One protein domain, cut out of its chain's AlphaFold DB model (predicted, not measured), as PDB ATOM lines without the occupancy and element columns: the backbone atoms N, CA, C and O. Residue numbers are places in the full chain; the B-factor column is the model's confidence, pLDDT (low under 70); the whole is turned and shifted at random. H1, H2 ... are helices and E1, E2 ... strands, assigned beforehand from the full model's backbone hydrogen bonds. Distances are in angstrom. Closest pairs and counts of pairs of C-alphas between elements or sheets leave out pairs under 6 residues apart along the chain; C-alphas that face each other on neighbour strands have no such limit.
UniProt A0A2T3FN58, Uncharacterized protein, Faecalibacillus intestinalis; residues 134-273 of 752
ATOM      1  N   PHE A 134     167.909 119.363 211.699       93.69
ATOM      2  CA  PHE A 134     169.024 119.729 210.828       93.69
ATOM      3  C   PHE A 134     170.201 120.280 211.638       93.69
ATOM      4  O   PHE A 134     171.319 119.778 211.500       93.69
ATOM      5  N   TYR A 135     169.963 121.256 212.520       92.25
ATOM      6  CA  TYR A 135     171.023 121.846 213.334       92.25
ATOM      7  C   TYR A 135     171.663 120.814 214.261       92.25
ATOM      8  O   TYR A 135     172.883 120.679 214.259       92.25
ATOM      9  N   ILE A 136     170.869 120.054 215.025       90.50
ATOM     10  CA  ILE A 136     171.393 119.072 215.988       90.50
ATOM     11  C   ILE A 136     172.287 118.041 215.293       90.50
ATOM     12  O   ILE A 136     173.396 117.764 215.757       90.50
ATOM     13  N   GLU A 137     171.825 117.465 214.188       94.19
ATOM     14  CA  GLU A 137     172.548 116.395 213.504       94.19
ATOM     15  C   GLU A 137     173.770 116.907 212.735       94.19
ATOM     16  O   GLU A 137     174.828 116.272 212.754       94.19
ATOM     17  N   THR A 138     173.673 118.078 212.104       95.06
ATOM     18  CA  THR A 138     174.808 118.703 211.404       95.06
ATOM     19  C   THR A 138     175.897 119.119 212.394       95.06
ATOM     20  O   THR A 138     177.076 118.848 212.168       95.06
ATOM     21  N   GLU A 139     175.520 119.660 213.553       92.44
ATOM     22  CA  GLU A 139     176.454 120.002 214.631       92.44
ATOM     23  C   GLU A 139     177.151 118.774 215.203       92.44
ATOM     24  O   GLU A 139     178.371 118.781 215.357       92.44
ATOM     25  N   LYS A 140     176.411 117.688 215.461       93.94
ATOM     26  CA  LYS A 140     177.005 116.414 215.896       93.94
ATOM     27  C   LYS A 140     178.042 115.909 214.893       93.94
ATOM     28  O   LYS A 140     179.095 115.424 215.313       93.94
ATOM     29  N   LYS A 141     177.768 116.023 213.587       96.69
ATOM     30  CA  LYS A 141     178.722 115.659 212.526       96.69
ATOM     31  C   LYS A 141     179.966 116.544 212.576       96.69
ATOM     32  O   LYS A 141     181.064 116.000 212.654       96.69
ATOM     33  N   ILE A 142     179.811 117.868 212.631       96.38
ATOM     34  CA  ILE A 142     180.935 118.810 212.779       96.38
ATOM     35  C   ILE A 142     181.765 118.465 214.022       96.38
ATOM     36  O   ILE A 142     182.978 118.288 213.942       96.38
ATOM     37  N   ASP A 143     181.123 118.299 215.178       95.44
ATOM     38  CA  ASP A 143     181.796 118.001 216.443       95.44
ATOM     39  C   ASP A 143     182.537 116.659 216.438       95.44
ATOM     40  O   ASP A 143     183.559 116.513 217.125       95.44
ATOM     41  N   LYS A 144     182.023 115.678 215.688       96.94
ATOM     42  CA  LYS A 144     182.664 114.381 215.462       96.94
ATOM     43  C   LYS A 144     183.893 114.525 214.568       96.94
ATOM     44  O   LYS A 144     184.951 114.030 214.953       96.94
ATOM     45  N   GLU A 145     183.776 115.217 213.438       97.00
ATOM     46  CA  GLU A 145     184.878 115.408 212.486       97.00
ATOM     47  C   GLU A 145     186.014 116.238 213.089       97.00
ATOM     48  O   GLU A 145     187.170 115.822 213.033       97.00
ATOM     49  N   ILE A 146     185.698 117.336 213.786       97.19
ATOM     50  CA  ILE A 146     186.704 118.128 214.508       97.19
ATOM     51  C   ILE A 146     187.436 117.254 215.539       97.19
ATOM     52  O   ILE A 146     188.663 117.289 215.645       97.19
ATOM     53  N   ARG A 147     186.704 116.437 216.308       97.06
ATOM     54  CA  ARG A 147     187.306 115.542 217.313       97.06
ATOM     55  C   ARG A 147     188.191 114.482 216.669       97.06
ATOM     56  O   ARG A 147     189.241 114.146 217.215       97.06
ATOM     57  N   TYR A 148     187.745 113.919 215.555       96.25
ATOM     58  CA  TYR A 148     188.484 112.914 214.807       96.25
ATOM     59  C   TYR A 148     189.785 113.493 214.243       96.25
ATOM     60  O   TYR A 148     190.845 112.903 214.459       96.25
ATOM     61  N   HIS A 149     189.718 114.679 213.632       96.25
ATOM     62  CA  HIS A 149     190.886 115.435 213.185       96.25
ATOM     63  C   HIS A 149     191.862 115.686 214.338       96.25
ATOM     64  O   HIS A 149     193.012 115.258 214.273       96.25
ATOM     65  N   TYR A 150     191.386 116.246 215.455       95.88
ATOM     66  CA  TYR A 150     192.230 116.542 216.616       95.88
ATOM     67  C   TYR A 150     192.970 115.307 217.159       95.88
ATOM     68  O   TYR A 150     194.125 115.399 217.582       95.88
ATOM     69  N   LYS A 151     192.317 114.137 217.153       95.94
ATOM     70  CA  LYS A 151     192.920 112.868 217.593       95.94
ATOM     71  C   LYS A 151     193.956 112.328 216.606       95.94
ATOM     72  O   LYS A 151     194.923 111.714 217.050       95.94
ATOM     73  N   ARG A 152     193.752 112.539 215.303       94.88
ATOM     74  CA  ARG A 152     194.593 112.008 214.215       94.88
ATOM     75  C   ARG A 152     195.584 113.016 213.634       94.88
ATOM     76  O   ARG A 152     196.279 112.673 212.685       94.88
ATOM     77  N   LYS A 153     195.668 114.222 214.201       94.75
ATOM     78  CA  LYS A 153     196.627 115.246 213.782       94.75
ATOM     79  C   LYS A 153     198.050 114.698 213.728       94.75
ATOM     80  O   LYS A 153     198.455 113.895 214.580       94.75
ATOM     81  N   ILE A 154     198.821 115.181 212.763       95.12
ATOM     82  CA  ILE A 154     200.232 114.836 212.625       95.12
ATOM     83  C   ILE A 154     200.946 115.283 213.899       95.12
ATOM     84  O   ILE A 154     200.754 116.404 214.358       95.12
ATOM     85  N   LYS A 155     201.770 114.408 214.477       95.12
ATOM     86  CA  LYS A 155     202.682 114.725 215.583       95.12
ATOM     87  C   LYS A 155     204.045 114.160 215.222       95.12
ATOM     88  O   LYS A 155     204.211 112.943 215.209       95.12
ATOM     89  N   LYS A 156     205.008 115.024 214.920       93.12
ATOM     90  CA  LYS A 156     206.369 114.615 214.547       93.12
ATOM     91  C   LYS A 156     207.411 115.410 215.321       93.12
ATOM     92  O   LYS A 156     207.162 116.539 215.733       93.12
ATOM     93  N   LYS A 157     208.580 114.806 215.524       91.81
ATOM     94  CA  LYS A 157     209.757 115.467 216.092       91.81
ATOM     95  C   LYS A 157     210.785 115.613 214.977       91.81
ATOM     96  O   LYS A 157     211.191 114.608 214.409       91.81
ATOM     97  N   ILE A 158     211.159 116.844 214.650       88.31
ATOM     98  CA  ILE A 158     212.128 117.168 213.596       88.31
ATOM     99  C   ILE A 158     213.220 118.005 214.258       88.31
ATOM    100  O   ILE A 158     212.912 119.010 214.896       88.31
ATOM    101  N   ASN A 159     214.477 117.562 214.170       87.38
ATOM    102  CA  ASN A 159     215.639 118.216 214.791       87.38
ATOM    103  C   ASN A 159     215.433 118.557 216.280       87.38
ATOM    104  O   ASN A 159     215.695 119.669 216.723       87.38
ATOM    105  N   GLY A 160     214.886 117.621 217.062       88.19
ATOM    106  CA  GLY A 160     214.634 117.846 218.490       88.19
ATOM    107  C   GLY A 160     213.332 118.593 218.811       88.19
ATOM    108  O   GLY A 160     212.840 118.483 219.934       88.19
ATOM    109  N   ILE A 161     212.723 119.271 217.836       91.12
ATOM    110  CA  ILE A 161     211.548 120.130 218.018       91.12
ATOM    111  C   ILE A 161     210.270 119.361 217.677       91.12
ATOM    112  O   ILE A 161     210.173 118.702 216.640       91.12
ATOM    113  N   ARG A 162     209.265 119.438 218.556       93.62
ATOM    114  CA  ARG A 162     207.955 118.813 218.339       93.62
ATOM    115  C   ARG A 162     207.055 119.730 217.515       93.62
ATOM    116  O   ARG A 162     206.795 120.862 217.919       93.62
ATOM    117  N   PHE A 163     206.529 119.190 216.425       93.56
ATOM    118  CA  PHE A 163     205.540 119.812 215.557       93.56
ATOM    119  C   PHE A 163     204.225 119.038 215.614       93.56
ATOM    120  O   PHE A 163     204.224 117.802 215.683       93.56
ATOM    121  N   GLU A 164     203.104 119.756 215.573       95.62
ATOM    122  CA  GLU A 164     201.790 119.140 215.394       95.62
ATOM    123  C   GLU A 164     200.929 119.878 214.370       95.62
ATOM    124  O   GLU A 164     200.922 121.105 214.342       95.62
ATOM    125  N   SER A 165     200.198 119.150 213.523       95.56
ATOM    126  CA  SER A 165     199.205 119.786 212.651       95.56
ATOM    127  C   SER A 165     197.986 120.233 213.462       95.56
ATOM    128  O   SER A 165     197.768 119.767 214.587       95.56
ATOM    129  N   SER A 166     197.215 121.201 212.965       95.44
ATOM    130  CA  SER A 166     196.098 121.758 213.730       95.44
ATOM    131  C   SER A 166     195.063 122.425 212.841       95.44
ATOM    132  O   SER A 166     195.401 123.245 211.987       95.44
ATOM    133  N   LEU A 167     193.791 122.137 213.126       96.94
ATOM    134  CA  LEU A 167     192.670 122.546 212.287       96.94
ATOM    135  C   LEU A 167     192.583 124.068 212.114       96.94
ATOM    136  O   LEU A 167     192.283 124.530 211.025       96.94
ATOM    137  N   HIS A 168     192.890 124.858 213.148       94.44
ATOM    138  CA  HIS A 168     192.857 126.324 213.048       94.44
ATOM    139  C   HIS A 168     193.778 126.868 211.940       94.44
ATOM    140  O   HIS A 168     193.345 127.707 211.158       94.44
ATOM    141  N   LYS A 169     195.020 126.369 211.822       94.44
ATOM    142  CA  LYS A 169     195.935 126.774 210.743       94.44
ATOM    143  C   LYS A 169     195.471 126.255 209.395       94.44
ATOM    144  O   LYS A 169     195.599 126.958 208.405       94.44
ATOM    145  N   GLU A 170     194.943 125.037 209.363       97.19
ATOM    146  CA  GLU A 170     194.513 124.411 208.116       97.19
ATOM    147  C   GLU A 170     193.276 125.087 207.520       97.19
ATOM    148  O   GLU A 170     193.212 125.289 206.313       97.19
ATOM    149  N   LEU A 171     192.335 125.505 208.369       97.44
ATOM    150  CA  LEU A 171     191.172 126.304 207.988       97.44
ATOM    151  C   LEU A 171     191.587 127.660 207.404       97.44
ATOM    152  O   LEU A 171     191.111 128.028 206.333       97.44
ATOM    153  N   LEU A 172     192.497 128.373 208.081       96.44
ATOM    154  CA  LEU A 172     193.033 129.641 207.581       96.44
ATOM    155  C   LEU A 172     193.774 129.437 206.250       96.44
ATOM    156  O   LEU A 172     193.548 130.180 205.306       96.44
ATOM    157  N   ALA A 173     194.616 128.407 206.139       96.31
ATOM    158  CA  ALA A 173     195.369 128.135 204.915       96.31
ATOM    159  C   ALA A 173     194.458 127.739 203.746       96.31
ATOM    160  O   ALA A 173     194.711 128.147 202.616       96.31
ATOM    161  N   TYR A 174     193.382 126.986 204.002       96.56
ATOM    162  CA  TYR A 174     192.413 126.622 202.970       96.56
ATOM    163  C   TYR A 174     191.713 127.857 202.390       96.56
ATOM    164  O   TYR A 174     191.665 127.998 201.170       96.56
ATOM    165  N   ILE A 175     191.212 128.773 203.229       95.69
ATOM    166  CA  ILE A 175     190.546 129.984 202.723       95.69
ATOM    167  C   ILE A 175     191.525 130.950 202.062       95.69
ATOM    168  O   ILE A 175     191.209 131.518 201.022       95.69
ATOM    169  N   ASP A 176     192.740 131.073 202.594       95.75
ATOM    170  CA  ASP A 176     193.773 131.909 201.986       95.75
ATOM    171  C   ASP A 176     194.167 131.386 200.597       95.75
ATOM    172  O   ASP A 176     194.334 132.167 199.666       95.75
ATOM    173  N   ARG A 177     194.211 130.057 200.424       94.00
ATOM    174  CA  ARG A 177     194.405 129.405 199.122       94.00
ATOM    175  C   ARG A 177     193.272 129.727 198.148       94.00
ATOM    176  O   ARG A 177     193.556 129.992 196.986       94.00
ATOM    177  N   ILE A 178     192.017 129.699 198.601       92.31
ATOM    178  CA  ILE A 178     190.853 130.031 197.763       92.31
ATOM    179  C   ILE A 178     190.959 131.467 197.252       92.31
ATOM    180  O   ILE A 178     190.892 131.687 196.047       92.31
ATOM    181  N   PHE A 179     191.195 132.427 198.148       92.69
ATOM    182  CA  PHE A 179     191.338 133.840 197.783       92.69
ATOM    183  C   PHE A 179     192.569 134.115 196.901       92.69
ATOM    184  O   PHE A 179     192.608 135.122 196.200       92.69
ATOM    185  N   LEU A 180     193.578 133.242 196.939       91.12
ATOM    186  CA  LEU A 180     194.799 133.359 196.142       91.12
ATOM    187  C   LEU A 180     194.688 132.750 194.738       91.12
ATOM    188  O   LEU A 180     195.192 133.338 193.782       91.12
ATOM    189  N   LEU A 181     194.132 131.539 194.634       81.94
ATOM    190  CA  LEU A 181     194.253 130.684 193.445       81.94
ATOM    191  C   LEU A 181     192.940 130.490 192.684       81.94
ATOM    192  O   LEU A 181     192.983 130.209 191.488       81.94
ATOM    193  N   GLU A 182     191.787 130.590 193.344       72.31
ATOM    194  CA  GLU A 182     190.508 130.411 192.662       72.31
ATOM    195  C   GLU A 182     190.096 131.738 192.019       72.31
ATOM    196  O   GLU A 182     189.774 132.709 192.706       72.31
ATOM    197  N   GLU A 183     190.083 131.781 190.681       59.88
ATOM    198  CA  GLU A 183     189.353 132.827 189.962       59.88
ATOM    199  C   GLU A 183     187.909 132.845 190.475       59.88
ATOM    200  O   GLU A 183     187.315 131.783 190.681       59.88
ATOM    201  N   GLN A 184     187.329 134.034 190.663       53.69
ATOM    202  CA  GLN A 184     185.928 134.195 191.055       53.69
ATOM    203  C   GLN A 184     184.985 133.736 189.926       53.69
ATOM    204  O   GLN A 184     184.290 134.532 189.294       53.69
ATOM    205  N   LYS A 185     184.944 132.435 189.645       45.88
ATOM    206  CA  LYS A 185     183.972 131.818 188.747       45.88
ATOM    207  C   LYS A 185     182.709 131.571 189.552       45.88
ATOM    208  O   LYS A 185     182.563 130.553 190.218       45.88
ATOM    209  N   GLN A 186     181.793 132.535 189.519       45.47
ATOM    210  CA  GLN A 186     180.438 132.322 190.017       45.47
ATOM    211  C   GLN A 186     179.664 131.461 189.017       45.47
ATOM    212  O   GLN A 186     178.905 131.971 188.202       45.47
ATOM    213  N   THR A 187     179.829 130.147 189.085       43.69
ATOM    214  CA  THR A 187     178.873 129.214 188.484       43.69
ATOM    215  C   THR A 187     177.820 128.870 189.535       43.69
ATOM    216  O   THR A 187     177.816 127.777 190.092       43.69
ATOM    217  N   LYS A 188     176.910 129.813 189.825       52.44
ATOM    218  CA  LYS A 188     175.672 129.558 190.597       52.44
ATOM    219  C   LYS A 188     174.629 128.795 189.755       52.44
ATOM    220  O   LYS A 188     173.438 129.017 189.912       52.44
ATOM    221  N   GLN A 189     175.050 127.940 188.820       50.12
ATOM    222  CA  GLN A 189     174.138 127.446 187.783       50.12
ATOM    223  C   GLN A 189     173.059 126.482 188.303       50.12
ATOM    224  O   GLN A 189     171.987 126.451 187.714       50.12
ATOM    225  N   ASP A 190     173.252 125.822 189.455       61.06
ATOM    226  CA  ASP A 190     172.323 124.754 189.873       61.06
ATOM    227  C   ASP A 190     171.572 125.004 191.195       61.06
ATOM    228  O   ASP A 190     170.812 124.141 191.638       61.06
ATOM    229  N   GLY A 191     171.810 126.129 191.886       81.12
ATOM    230  CA  GLY A 191     171.140 126.455 193.161       81.12
ATOM    231  C   GLY A 191     171.268 125.388 194.266       81.12
ATOM    232  O   GLY A 191     170.523 125.419 195.241       81.12
ATOM    233  N   ASN A 192     172.173 124.411 194.137       91.88
ATOM    234  CA  ASN A 192     172.222 123.220 194.989       91.88
ATOM    235  C   ASN A 192     173.210 123.365 196.160       91.88
ATOM    236  O   ASN A 192     174.389 123.032 196.052       91.88
ATOM    237  N   TYR A 193     172.706 123.758 197.326       93.56
ATOM    238  CA  TYR A 193     173.471 123.974 198.560       93.56
ATOM    239  C   TYR A 193     173.927 122.670 199.259       93.56
ATOM    240  O   TYR A 193     174.422 122.685 200.390       93.56
ATOM    241  N   ASN A 194     173.810 121.515 198.592       94.69
ATOM    242  CA  ASN A 194     174.483 120.274 198.997       94.69
ATOM    243  C   ASN A 194     175.937 120.182 198.495       94.69
ATOM    244  O   ASN A 194     176.627 119.221 198.835       94.69
ATOM    245  N   ILE A 195     176.403 121.146 197.693       93.25
ATOM    246  CA  ILE A 195     177.729 121.145 197.066       93.25
ATOM    247  C   ILE A 195     178.502 122.397 197.497       93.25
ATOM    248  O   ILE A 195     177.972 123.503 197.494       93.25
ATOM    249  N   LEU A 196     179.778 122.236 197.864       92.69
ATOM    250  CA  LEU A 196     180.594 123.344 198.373       92.69
ATOM    251  C   LEU A 196     180.867 124.429 197.317       92.69
ATOM    252  O   LEU A 196     180.976 125.600 197.667       92.69
ATOM    253  N   SER A 197     180.977 124.061 196.038       89.88
ATOM    254  CA  SER A 197     181.227 125.003 194.938       89.88
ATOM    255  C   SER A 197     180.072 125.974 194.683       89.88
ATOM    256  O   SER A 197     180.285 126.993 194.036       89.88
ATOM    257  N   THR A 198     178.872 125.684 195.196       90.50
ATOM    258  CA  THR A 198     177.715 126.589 195.127       90.50
ATOM    259  C   THR A 198     177.888 127.815 196.023       90.50
ATOM    260  O   THR A 198     177.348 128.875 195.713       90.50
ATOM    261  N   PHE A 199     178.659 127.684 197.105       91.69
ATOM    262  CA  PHE A 199     178.923 128.772 198.039       91.69
ATOM    263  C   PHE A 199     180.012 129.713 197.510       91.69
ATOM    264  O   PHE A 199     181.038 129.267 196.981       91.69
ATOM    265  N   SER A 200     179.822 131.018 197.700       89.81
ATOM    266  CA  SER A 200     180.812 132.048 197.381       89.81
ATOM    267  C   SER A 200     182.047 131.959 198.284       89.81
ATOM    268  O   SER A 200     182.063 131.252 199.296       89.81
ATOM    269  N   GLN A 201     183.114 132.684 197.935       91.25
ATOM    270  CA  GLN A 201     184.323 132.741 198.766       91.25
ATOM    271  C   GLN A 201     184.019 133.344 200.146       91.25
ATOM    272  O   GLN A 201     184.528 132.863 201.158       91.25
ATOM    273  N   GLU A 202     183.131 134.334 200.195       91.81
ATOM    274  CA  GLU A 202     182.663 134.996 201.410       91.81
ATOM    275  C   GLU A 202     181.809 134.054 202.273       91.81
ATOM    276  O   GLU A 202     182.033 133.961 203.480       91.81
ATOM    277  N   GLU A 203     180.894 133.283 201.671       93.62
ATOM    278  CA  GLU A 203     180.096 132.274 202.390       93.62
ATOM    279  C   GLU A 203     180.992 131.156 202.962       93.62
ATOM    280  O   GLU A 203     180.835 130.742 204.117       93.62
ATOM    281  N   LYS A 204     181.998 130.709 202.193       95.69
ATOM    282  CA  LYS A 204     183.025 129.764 202.671       95.69
ATOM    283  C   LYS A 204     183.846 130.361 203.816       95.69
ATOM    284  O   LYS A 204     184.122 129.660 204.792       95.69
ATOM    285  N   ALA A 205     184.222 131.638 203.728       95.56
ATOM    286  CA  ALA A 205     184.946 132.348 204.782       95.56
ATOM    287  C   ALA A 205     184.122 132.429 206.077       95.56
ATOM    288  O   ALA A 205     184.663 132.203 207.162       95.56
ATOM    289  N   GLU A 206     182.810 132.655 205.990       94.25
ATOM    290  CA  GLU A 206     181.922 132.631 207.155       94.25
ATOM    291  C   GLU A 206     181.792 131.218 207.756       94.25
ATOM    292  O   GLU A 206     181.840 131.044 208.980       94.25
ATOM    293  N   GLY A 207     181.668 130.184 206.914       95.69
ATOM    294  CA  GLY A 207     181.647 128.782 207.351       95.69
ATOM    295  C   GLY A 207     182.952 128.364 208.038       95.69
ATOM    296  O   GLY A 207     182.950 127.696 209.073       95.69
ATOM    297  N   ILE A 208     184.091 128.818 207.524       97.06
ATOM    298  CA  ILE A 208     185.400 128.604 208.149       97.06
ATOM    299  C   ILE A 208     185.512 129.362 209.464       97.06
ATOM    300  O   ILE A 208     185.994 128.802 210.449       97.06
ATOM    301  N   SER A 209     185.006 130.590 209.515       95.06
ATOM    302  CA  SER A 209     184.998 131.387 210.736       95.06
ATOM    303  C   SER A 209     184.181 130.711 211.848       95.06
ATOM    304  O   SER A 209     184.616 130.642 213.002       95.06
ATOM    305  N   TYR A 210     183.053 130.091 211.481       93.19
ATOM    306  CA  TYR A 210     182.244 129.244 212.359       93.19
ATOM    307  C   TYR A 210     183.032 128.049 212.925       93.19
ATOM    308  O   TYR A 210     183.051 127.817 214.139       93.19
ATOM    309  N   LEU A 211     183.718 127.293 212.061       95.50
ATOM    310  CA  LEU A 211     184.519 126.132 212.469       95.50
ATOM    311  C   LEU A 211     185.711 126.525 213.340       95.50
ATOM    312  O   LEU A 211     186.011 125.842 214.321       95.50
ATOM    313  N   PHE A 212     186.371 127.628 212.995       93.88
ATOM    314  CA  PHE A 212     187.510 128.169 213.722       93.88
ATOM    315  C   PHE A 212     187.112 128.539 215.154       93.88
ATOM    316  O   PHE A 212     187.746 128.082 216.109       93.88
ATOM    317  N   PHE A 213     185.998 129.261 215.311       90.62
ATOM    318  CA  PHE A 213     185.415 129.580 216.612       90.62
ATOM    319  C   PHE A 213     185.135 128.318 217.442       90.62
ATOM    320  O   PHE A 213     185.608 128.202 218.575       90.62
ATOM    321  N   LYS A 214     184.443 127.322 216.863       89.75
ATOM    322  CA  LYS A 214     184.149 126.052 217.554       89.75
ATOM    323  C   LYS A 214     185.408 125.291 217.961       89.75
ATOM    324  O   LYS A 214     185.446 124.706 219.043       89.75
ATOM    325  N   TYR A 215     186.429 125.270 217.106       92.88
ATOM    326  CA  TYR A 215     187.685 124.589 217.404       92.88
ATOM    327  C   TYR A 215     188.396 125.224 218.600       92.88
ATOM    328  O   TYR A 215     188.799 124.511 219.521       92.88
ATOM    329  N   ILE A 216     188.501 126.556 218.619       89.75
ATOM    330  CA  ILE A 216     189.177 127.294 219.693       89.75
ATOM    331  C   ILE A 216     188.452 127.126 221.020       89.75
ATOM    332  O   ILE A 216     189.109 126.822 222.012       89.75
ATOM    333  N   GLN A 217     187.122 127.256 221.037       87.00
ATOM    334  CA  GLN A 217     186.332 127.074 222.261       87.00
ATOM    335  C   GLN A 217     186.521 125.693 222.899       87.00
ATOM    336  O   GLN A 217     186.348 125.542 224.104       87.00
ATOM    337  N   LYS A 218     186.839 124.675 222.094       90.31
ATOM    338  CA  LYS A 218     186.896 123.282 222.543       90.31
ATOM    339  C   LYS A 218     188.299 122.788 222.876       90.31
ATOM    340  O   LYS A 218     188.434 121.932 223.745       90.31
ATOM    341  N   TYR A 219     189.313 123.247 222.147       91.31
ATOM    342  CA  TYR A 219     190.670 122.698 222.238       91.31
ATOM    343  C   TYR A 219     191.731 123.703 222.667       91.31
ATOM    344  O   TYR A 219     192.828 123.261 223.012       91.31
ATOM    345  N   GLU A 220     191.410 125.002 222.639       87.81
ATOM    346  CA  GLU A 220     192.343 126.115 222.829       87.81
ATOM    347  C   GLU A 220     193.570 126.059 221.897       87.81
ATOM    348  O   GLU A 220     193.857 125.065 221.227       87.81
ATOM    349  N   ILE A 221     194.321 127.159 221.818       89.31
ATOM    350  CA  ILE A 221     195.559 127.225 221.034       89.31
ATOM    351  C   ILE A 221     196.709 127.573 221.973       89.31
ATOM    352  O   ILE A 221     196.858 128.715 222.399       89.31
ATOM    353  N   SER A 222     197.535 126.574 222.290       89.81
ATOM    354  CA  SER A 222     198.727 126.775 223.121       89.81
ATOM    355  C   SER A 222     199.802 127.573 222.366       89.81
ATOM    356  O   SER A 222     200.179 127.146 221.272       89.81
ATOM    357  N   PRO A 223     200.338 128.669 222.937       87.69
ATOM    358  CA  PRO A 223     201.391 129.470 222.305       87.69
ATOM    359  C   PRO A 223     202.754 128.761 222.256       87.69
ATOM    360  O   PRO A 223     203.593 129.115 221.434       87.69
ATOM    361  N   GLU A 224     202.957 127.733 223.083       87.69
ATOM    362  CA  GLU A 224     204.234 127.011 223.216       87.69
ATOM    363  C   GLU A 224     204.431 125.906 222.169       87.69
ATOM    364  O   GLU A 224     205.484 125.272 222.092       87.69
ATOM    365  N   LYS A 225     203.404 125.622 221.363       89.44
ATOM    366  CA  LYS A 225     203.448 124.540 220.378       89.44
ATOM    367  C   LYS A 225     203.800 125.044 218.988       89.44
ATOM    368  O   LYS A 225     203.299 126.064 218.521       89.44
ATOM    369  N   ASN A 226     204.575 124.238 218.263       90.38
ATOM    370  CA  ASN A 226     204.871 124.492 216.857       90.38
ATOM    371  C   ASN A 226     203.799 123.862 215.969       90.38
ATOM    372  O   ASN A 226     203.881 122.688 215.601       90.38
ATOM    373  N   TYR A 227     202.781 124.652 215.634       92.62
ATOM    374  CA  TYR A 227     201.739 124.196 214.724       92.62
ATOM    375  C   TYR A 227     202.188 124.250 213.268       92.62
ATOM    376  O   TYR A 227     202.683 125.286 212.810       92.62
ATOM    377  N   ILE A 228     201.936 123.169 212.538       92.62
ATOM    378  CA  ILE A 228     202.122 123.069 211.086       92.62
ATOM    379  C   ILE A 228     200.778 122.872 210.388       92.62
ATOM    380  O   ILE A 228     199.747 122.681 211.034       92.62
ATOM    381  N   VAL A 229     200.802 122.933 209.064       93.94
ATOM    382  CA  VAL A 229     199.657 122.646 208.206       93.94
ATOM    383  C   VAL A 229     199.791 121.224 207.665       93.94
ATOM    384  O   VAL A 229     200.842 120.866 207.140       93.94
ATOM    385  N   ASP A 230     198.736 120.416 207.771       94.62
ATOM    386  CA  ASP A 230     198.632 119.175 207.001       94.62
ATOM    387  C   ASP A 230     198.123 119.489 205.584       94.62
ATOM    388  O   ASP A 230     196.918 119.582 205.334       94.62
ATOM    389  N   ALA A 231     199.054 119.667 204.644       93.56
ATOM    390  CA  ALA A 231     198.720 119.968 203.253       93.56
ATOM    391  C   ALA A 231     197.899 118.851 202.586       93.56
ATOM    392  O   ALA A 231     197.037 119.135 201.755       93.56
ATOM    393  N   THR A 232     198.101 117.591 202.989       93.06
ATOM    394  CA  THR A 232     197.331 116.466 202.443       93.06
ATOM    395  C   THR A 232     195.873 116.522 202.883       93.06
ATOM    396  O   THR A 232     194.982 116.221 202.093       93.06
ATOM    397  N   TYR A 233     195.610 116.965 204.116       95.44
ATOM    398  CA  TYR A 233     194.251 117.172 204.605       95.44
ATOM    399  C   TYR A 233     193.551 118.326 203.878       95.44
ATOM    400  O   TYR A 233     192.410 118.154 203.447       95.44
ATOM    401  N   ILE A 234     194.241 119.456 203.684       94.62
ATOM    402  CA  ILE A 234     193.713 120.629 202.961       94.62
ATOM    403  C   ILE A 234     193.353 120.292 201.517       94.62
ATOM    404  O   ILE A 234     192.299 120.697 201.038       94.62
ATOM    405  N   ASN A 235     194.210 119.536 200.835       91.00
ATOM    406  CA  ASN A 235     193.996 119.133 199.445       91.00
ATOM    407  C   ASN A 235     193.051 117.925 199.308       91.00
ATOM    408  O   ASN A 235     192.895 117.387 198.215       91.00
ATOM    409  N   SER A 236     192.430 117.469 200.402       91.94
ATOM    410  CA  SER A 236     191.486 116.353 200.390       91.94
ATOM    411  C   SER A 236     190.040 116.818 200.525       91.94
ATOM    412  O   SER A 236     189.740 117.774 201.234       91.94
ATOM    413  N   ASN A 237     189.106 116.011 200.021       93.50
ATOM    414  CA  ASN A 237     187.669 116.252 200.193       93.50
ATOM    415  C   ASN A 237     187.207 116.200 201.669       93.50
ATOM    416  O   ASN A 237     186.030 116.413 201.953       93.50
ATOM    417  N   LYS A 238     188.079 115.856 202.632       95.00
ATOM    418  CA  LYS A 238     187.712 115.796 204.057       95.00
ATOM    419  C   LYS A 238     187.500 117.190 204.641       95.00
ATOM    420  O   LYS A 238     186.490 117.395 205.312       95.00
ATOM    421  N   ILE A 239     188.408 118.135 204.375       96.56
ATOM    422  CA  ILE A 239     188.243 119.514 204.855       96.56
ATOM    423  C   ILE A 239     187.035 120.171 204.183       96.56
ATOM    424  O   ILE A 239     186.244 120.828 204.851       96.56
ATOM    425  N   GLU A 240     186.825 119.898 202.894       96.25
ATOM    426  CA  GLU A 240     185.708 120.443 202.121       96.25
ATOM    427  C   GLU A 240     184.360 119.969 202.654       96.25
ATOM    428  O   GLU A 240     183.453 120.774 202.836       96.25
ATOM    429  N   LYS A 241     184.238 118.680 202.997       97.19
ATOM    430  CA  LYS A 241     183.038 118.143 203.657       97.19
ATOM    431  C   LYS A 241     182.766 118.825 204.995       97.19
ATOM    432  O   LYS A 241     181.611 119.088 205.312       97.19
ATOM    433  N   LEU A 242     183.805 119.113 205.781       98.12
ATOM    434  CA  LEU A 242     183.650 119.815 207.054       98.12
ATOM    435  C   LEU A 242     183.195 121.270 206.845       98.12
ATOM    436  O   LEU A 242     182.279 121.724 207.531       98.12
ATOM    437  N   ILE A 243     183.800 121.973 205.887       98.25
ATOM    438  CA  ILE A 243     183.443 123.354 205.530       98.25
ATOM    439  C   ILE A 243     182.018 123.416 204.982       98.25
ATOM    440  O   ILE A 243     181.255 124.280 205.405       98.25
ATOM    441  N   LEU A 244     181.624 122.471 204.127       97.94
ATOM    442  CA  LEU A 244     180.268 122.363 203.592       97.94
ATOM    443  C   LEU A 244     179.223 122.302 204.712       97.94
ATOM    444  O   LEU A 244     178.265 123.065 204.678       97.94
ATOM    445  N   LEU A 245     179.425 121.461 205.734       97.69
ATOM    446  CA  LEU A 245     178.491 121.374 206.867       97.69
ATOM    447  C   LEU A 245     178.335 122.722 207.589       97.69
ATOM    448  O   LEU A 245     177.230 123.086 207.988       97.69
ATOM    449  N   ALA A 246     179.426 123.473 207.753       96.69
ATOM    450  CA  ALA A 246     179.380 124.792 208.379       96.69
ATOM    451  C   ALA A 246     178.688 125.839 207.494       96.69
ATOM    452  O   ALA A 246     177.877 126.618 207.993       96.69
ATOM    453  N   CYS A 247     178.950 125.819 206.185       96.75
ATOM    454  CA  CYS A 247     178.279 126.692 205.223       96.75
ATOM    455  C   CYS A 247     176.767 126.422 205.193       96.75
ATOM    456  O   CYS A 247     175.973 127.356 205.222       96.75
ATOM    457  N   GLN A 248     176.355 125.151 205.241       96.62
ATOM    458  CA  GLN A 248     174.943 124.770 205.323       96.62
ATOM    459  C   GLN A 248     174.278 125.252 206.621       96.62
ATOM    460  O   GLN A 248     173.130 125.682 206.582       96.62
ATOM    461  N   ILE A 249     174.977 125.228 207.765       94.75
ATOM    462  CA  ILE A 249     174.455 125.825 209.007       94.75
ATOM    463  C   ILE A 249     174.207 127.324 208.831       94.75
ATOM    464  O   ILE A 249     173.125 127.788 209.186       94.75
ATOM    465  N   ASN A 250     175.175 128.070 208.293       93.69
ATOM    466  CA  ASN A 250     175.020 129.511 208.079       93.69
ATOM    467  C   ASN A 250     173.880 129.807 207.093       93.69
ATOM    468  O   ASN A 250     173.033 130.645 207.376       93.69
ATOM    469  N   TYR A 251     173.781 129.046 206.003       94.38
ATOM    470  CA  TYR A 251     172.694 129.172 205.031       94.38
ATOM    471  C   TYR A 251     171.306 128.938 205.648       94.38
ATOM    472  O   TYR A 251     170.374 129.706 205.421       94.38
ATOM    473  N   VAL A 252     171.160 127.918 206.497       94.38
ATOM    474  CA  VAL A 252     169.888 127.652 207.186       94.38
ATOM    475  C   VAL A 252     169.583 128.714 208.255       94.38
ATOM    476  O   VAL A 252     168.418 129.054 208.460       94.38
ATOM    477  N   LEU A 253     170.604 129.308 208.889       92.69
ATOM    478  CA  LEU A 253     170.435 130.461 209.787       92.69
ATOM    479  C   LEU A 253     169.926 131.707 209.045       92.69
ATOM    480  O   LEU A 253     169.084 132.428 209.584       92.69
ATOM    481  N   GLU A 254     170.416 131.949 207.828       93.06
ATOM    482  CA  GLU A 254     169.935 133.011 206.936       93.06
ATOM    483  C   GLU A 254     168.466 132.782 206.544       93.06
ATOM    484  O   GLU A 254     167.635 133.674 206.705       93.06
ATOM    485  N   MET A 255     168.107 131.559 206.138       92.88
ATOM    486  CA  MET A 255     166.715 131.181 205.843       92.88
ATOM    487  C   MET A 255     165.786 131.370 207.046       92.88
ATOM    488  O   MET A 255     164.672 131.876 206.922       92.88
ATOM    489  N   GLU A 256     166.239 130.977 208.234       93.56
ATOM    490  CA  GLU A 256     165.468 131.155 209.460       93.56
ATOM    491  C   GLU A 256     165.225 132.640 209.778       93.56
ATOM    492  O   GLU A 256     164.163 133.002 210.290       93.56
ATOM    493  N   LEU A 257     166.181 133.509 209.444       93.75
ATOM    494  CA  LEU A 257     166.031 134.954 209.560       93.75
ATOM    495  C   LEU A 257     165.039 135.529 208.535       93.75
ATOM    496  O   LEU A 257     164.261 136.404 208.917       93.75
ATOM    497  N   LEU A 258     165.023 135.036 207.291       94.25
ATOM    498  CA  LEU A 258     164.003 135.399 206.291       94.25
ATOM    499  C   LEU A 258     162.593 135.153 206.830       94.25
ATOM    500  O   LEU A 258     161.741 136.040 206.781       94.25
ATOM    501  N   ILE A 259     162.385 133.990 207.449       94.00
ATOM    502  CA  ILE A 259     161.121 133.656 208.105       94.00
ATOM    503  C   ILE A 259     160.877 134.606 209.268       94.00
ATOM    504  O   ILE A 259     159.850 135.257 209.301       94.00
ATOM    505  N   ASP A 260     161.785 134.722 210.237       93.50
ATOM    506  CA  ASP A 260     161.481 135.419 211.491       93.50
ATOM    507  C   ASP A 260     161.419 136.949 211.369       93.50
ATOM    508  O   ASP A 260     160.733 137.568 212.179       93.50
ATOM    509  N   PHE A 261     162.118 137.559 210.409       93.75
ATOM    510  CA  PHE A 261     162.256 139.017 210.309       93.75
ATOM    511  C   PHE A 261     161.609 139.621 209.058       93.75
ATOM    512  O   PHE A 261     161.109 140.737 209.143       93.75
ATOM    513  N   TYR A 262     161.610 138.904 207.930       92.69
ATOM    514  CA  TYR A 262     161.177 139.424 206.624       92.69
ATOM    515  C   TYR A 262     159.863 138.810 206.120       92.69
ATOM    516  O   TYR A 262     159.521 138.955 204.950       92.69
ATOM    517  N   ASP A 263     159.133 138.119 207.000       89.75
ATOM    518  CA  ASP A 263     157.799 137.575 206.726       89.75
ATOM    519  C   ASP A 263     157.723 136.575 205.561       89.75
ATOM    520  O   ASP A 263     156.716 136.490 204.856       89.75
ATOM    521  N   TYR A 264     158.769 135.760 205.394       94.38
ATOM    522  CA  TYR A 264     158.718 134.618 204.481       94.38
ATOM    523  C   TYR A 264     157.836 133.518 205.072       94.38
ATOM    524  O   TYR A 264     157.952 133.161 206.247       94.38
ATOM    525  N   ASP A 265     156.971 132.965 204.229       93.50
ATOM    526  CA  ASP A 265     156.073 131.873 204.579       93.50
ATOM    527  C   ASP A 265     156.732 130.513 204.313       93.50
ATOM    528  O   ASP A 265     157.604 130.369 203.455       93.50
ATOM    529  N   ILE A 266     156.239 129.495 205.022       93.75
ATOM    530  CA  ILE A 266     156.641 128.095 204.852       93.75
ATOM    531  C   ILE A 266     155.476 127.308 204.241       93.75
ATOM    532  O   ILE A 266     154.389 127.239 204.828       93.75
ATOM    533  N   TYR A 267     155.707 126.676 203.095       91.75
ATOM    534  CA  TYR A 267     154.757 125.797 202.412       91.75
ATOM    535  C   TYR A 267     155.289 124.361 202.399       91.75
ATOM    536  O   TYR A 267     156.489 124.137 202.257       91.75
ATOM    537  N   TYR A 268     154.402 123.380 202.560       89.81
ATOM    538  CA  TYR A 268     154.763 121.963 202.570       89.81
ATOM    539  C   TYR A 268     154.144 121.257 201.367       89.81
ATOM    540  O   TYR A 268     152.923 121.206 201.242       89.81
ATOM    541  N   GLU A 269     154.990 120.667 200.526       90.44
ATOM    542  CA  GLU A 269     154.596 119.913 199.335       90.44
ATOM    543  C   GLU A 269     155.270 118.535 199.359       90.44
ATOM    544  O   GLU A 269     156.371 118.316 198.847       90.44
ATOM    545  N   GLY A 270     154.629 117.580 200.039       87.25
ATOM    546  CA  GLY A 270     155.178 116.240 200.243       87.25
ATOM    547  C   GLY A 270     156.511 116.268 201.002       87.25
ATOM    548  O   GLY A 270     156.546 116.511 202.209       87.25
ATOM    549  N   LYS A 271     157.617 115.981 200.303       87.94
ATOM    550  CA  LYS A 271     158.986 116.027 200.860       87.94
ATOM    551  C   LYS A 271     159.664 117.392 200.703       87.94
ATOM    552  O   LYS A 271     160.753 117.578 201.254       87.94
ATOM    553  N   ASN A 272     159.040 118.312 199.974       92.38
ATOM    554  CA  ASN A 272     159.554 119.650 199.735       92.38
ATOM    555  C   ASN A 272     159.000 120.625 200.779       92.38
ATOM    556  O   ASN A 272     157.821 120.582 201.136       92.38
ATOM    557  N   ILE A 273     159.874 121.490 201.280       93.31
ATOM    558  CA  ILE A 273     159.543 122.609 202.160       93.31
ATOM    559  C   ILE A 273     159.906 123.869 201.386       93.31
ATOM    560  O   ILE A 273     161.086 124.104 201.153       93.31
TER     561      ILE A 273
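AT A GLANCE: This is residues 134 to 273 of the 752 residues of an uncharacterized protein of Faecalibacillus intestinalis (UniProt A0A2T3FN58). A small three-stranded sheet, E1 to E3, sits at one end of an elongated body of helices, in which the long pair H1 and H5 crosses the helical hairpin H2 and H3. At the other end residues 257 to 263, of which 257 to 262 belong to H5, and residues 265 to 273, of which 265 to 269 belong to E4, stick out. The printed part has 140 residues and is mostly helix, in the order H1 E1 E2 H2 H3 E3 H4 H5 E4; the sheet is mixed, in the order E1, E2, E3. It is only just loose, close to compact, with a radius of gyration of the C-alphas of 17.6 A, and spans 62 by 33 by 25 A.

IN THESE COORDINATES: Look first for the sheet: E1 is residues 155 to 158, E2 residues 161 to 165 and E3 residues 226 to 228. Find C-alpha 134 at (169.024, 119.729, 210.828); there H1 begins, and it runs 26.9 A to residue 152. H2, residues 167 to 181, covers 20.6 A, and H3, residues 201 to 219, covers 26.3 A. H4 is residues 231 to 234. From C-alpha 237 at (187.669, 116.252, 200.193), H5 runs 35.8 A to residue 262. E4, residues 264 to 269, ends at C-alpha 269, (154.596, 119.913, 199.335), after 16.1 A.

HOW THE PARTS SIT: E1 and E2 form an antiparallel hairpin, with N 156 and O 163 3.0 A apart. E3 is parallel to E2, with N 228 and O 164 2.9 A apart. E2, H2 H3, E3 is a strand-helix-strand unit, two parallel neighbour strands with helices between, and its crossover is right-handed. H2 only grazes the sheet, with residues 167 to 170. H2 touches H3 at a shallow tilt of 13 degrees, opposite ways, closest at C-alphas 168 and 212, 5.7 A. H4 touches H2, closest at C-alphas 234 and 174, 6.1 A. H5 touches H3 about perpendicular, at 75 degrees, closest at C-alphas 247 and 207, 4.5 A. H1 touches H5 at a shallow tilt of 27 degrees, opposite ways, closest at C-alphas 142 and 242, 6.4 A. E4 pairs with no named strand, but its residues 268 to 269 pair antiparallel with residues 272 to 273. In H1, H2, H3 and H5 every O i to N i+4 pair is within hydrogen-bond range; H4 is too short for one.

THE WHOLE: The C-alphas of Gly 160 and Glu 269, the two farthest apart, are 63.1 A apart. The printed part has no cut. H2 to H3 is a long link of 19 residues, and within it residues 183 to 190 have pLDDT under 70.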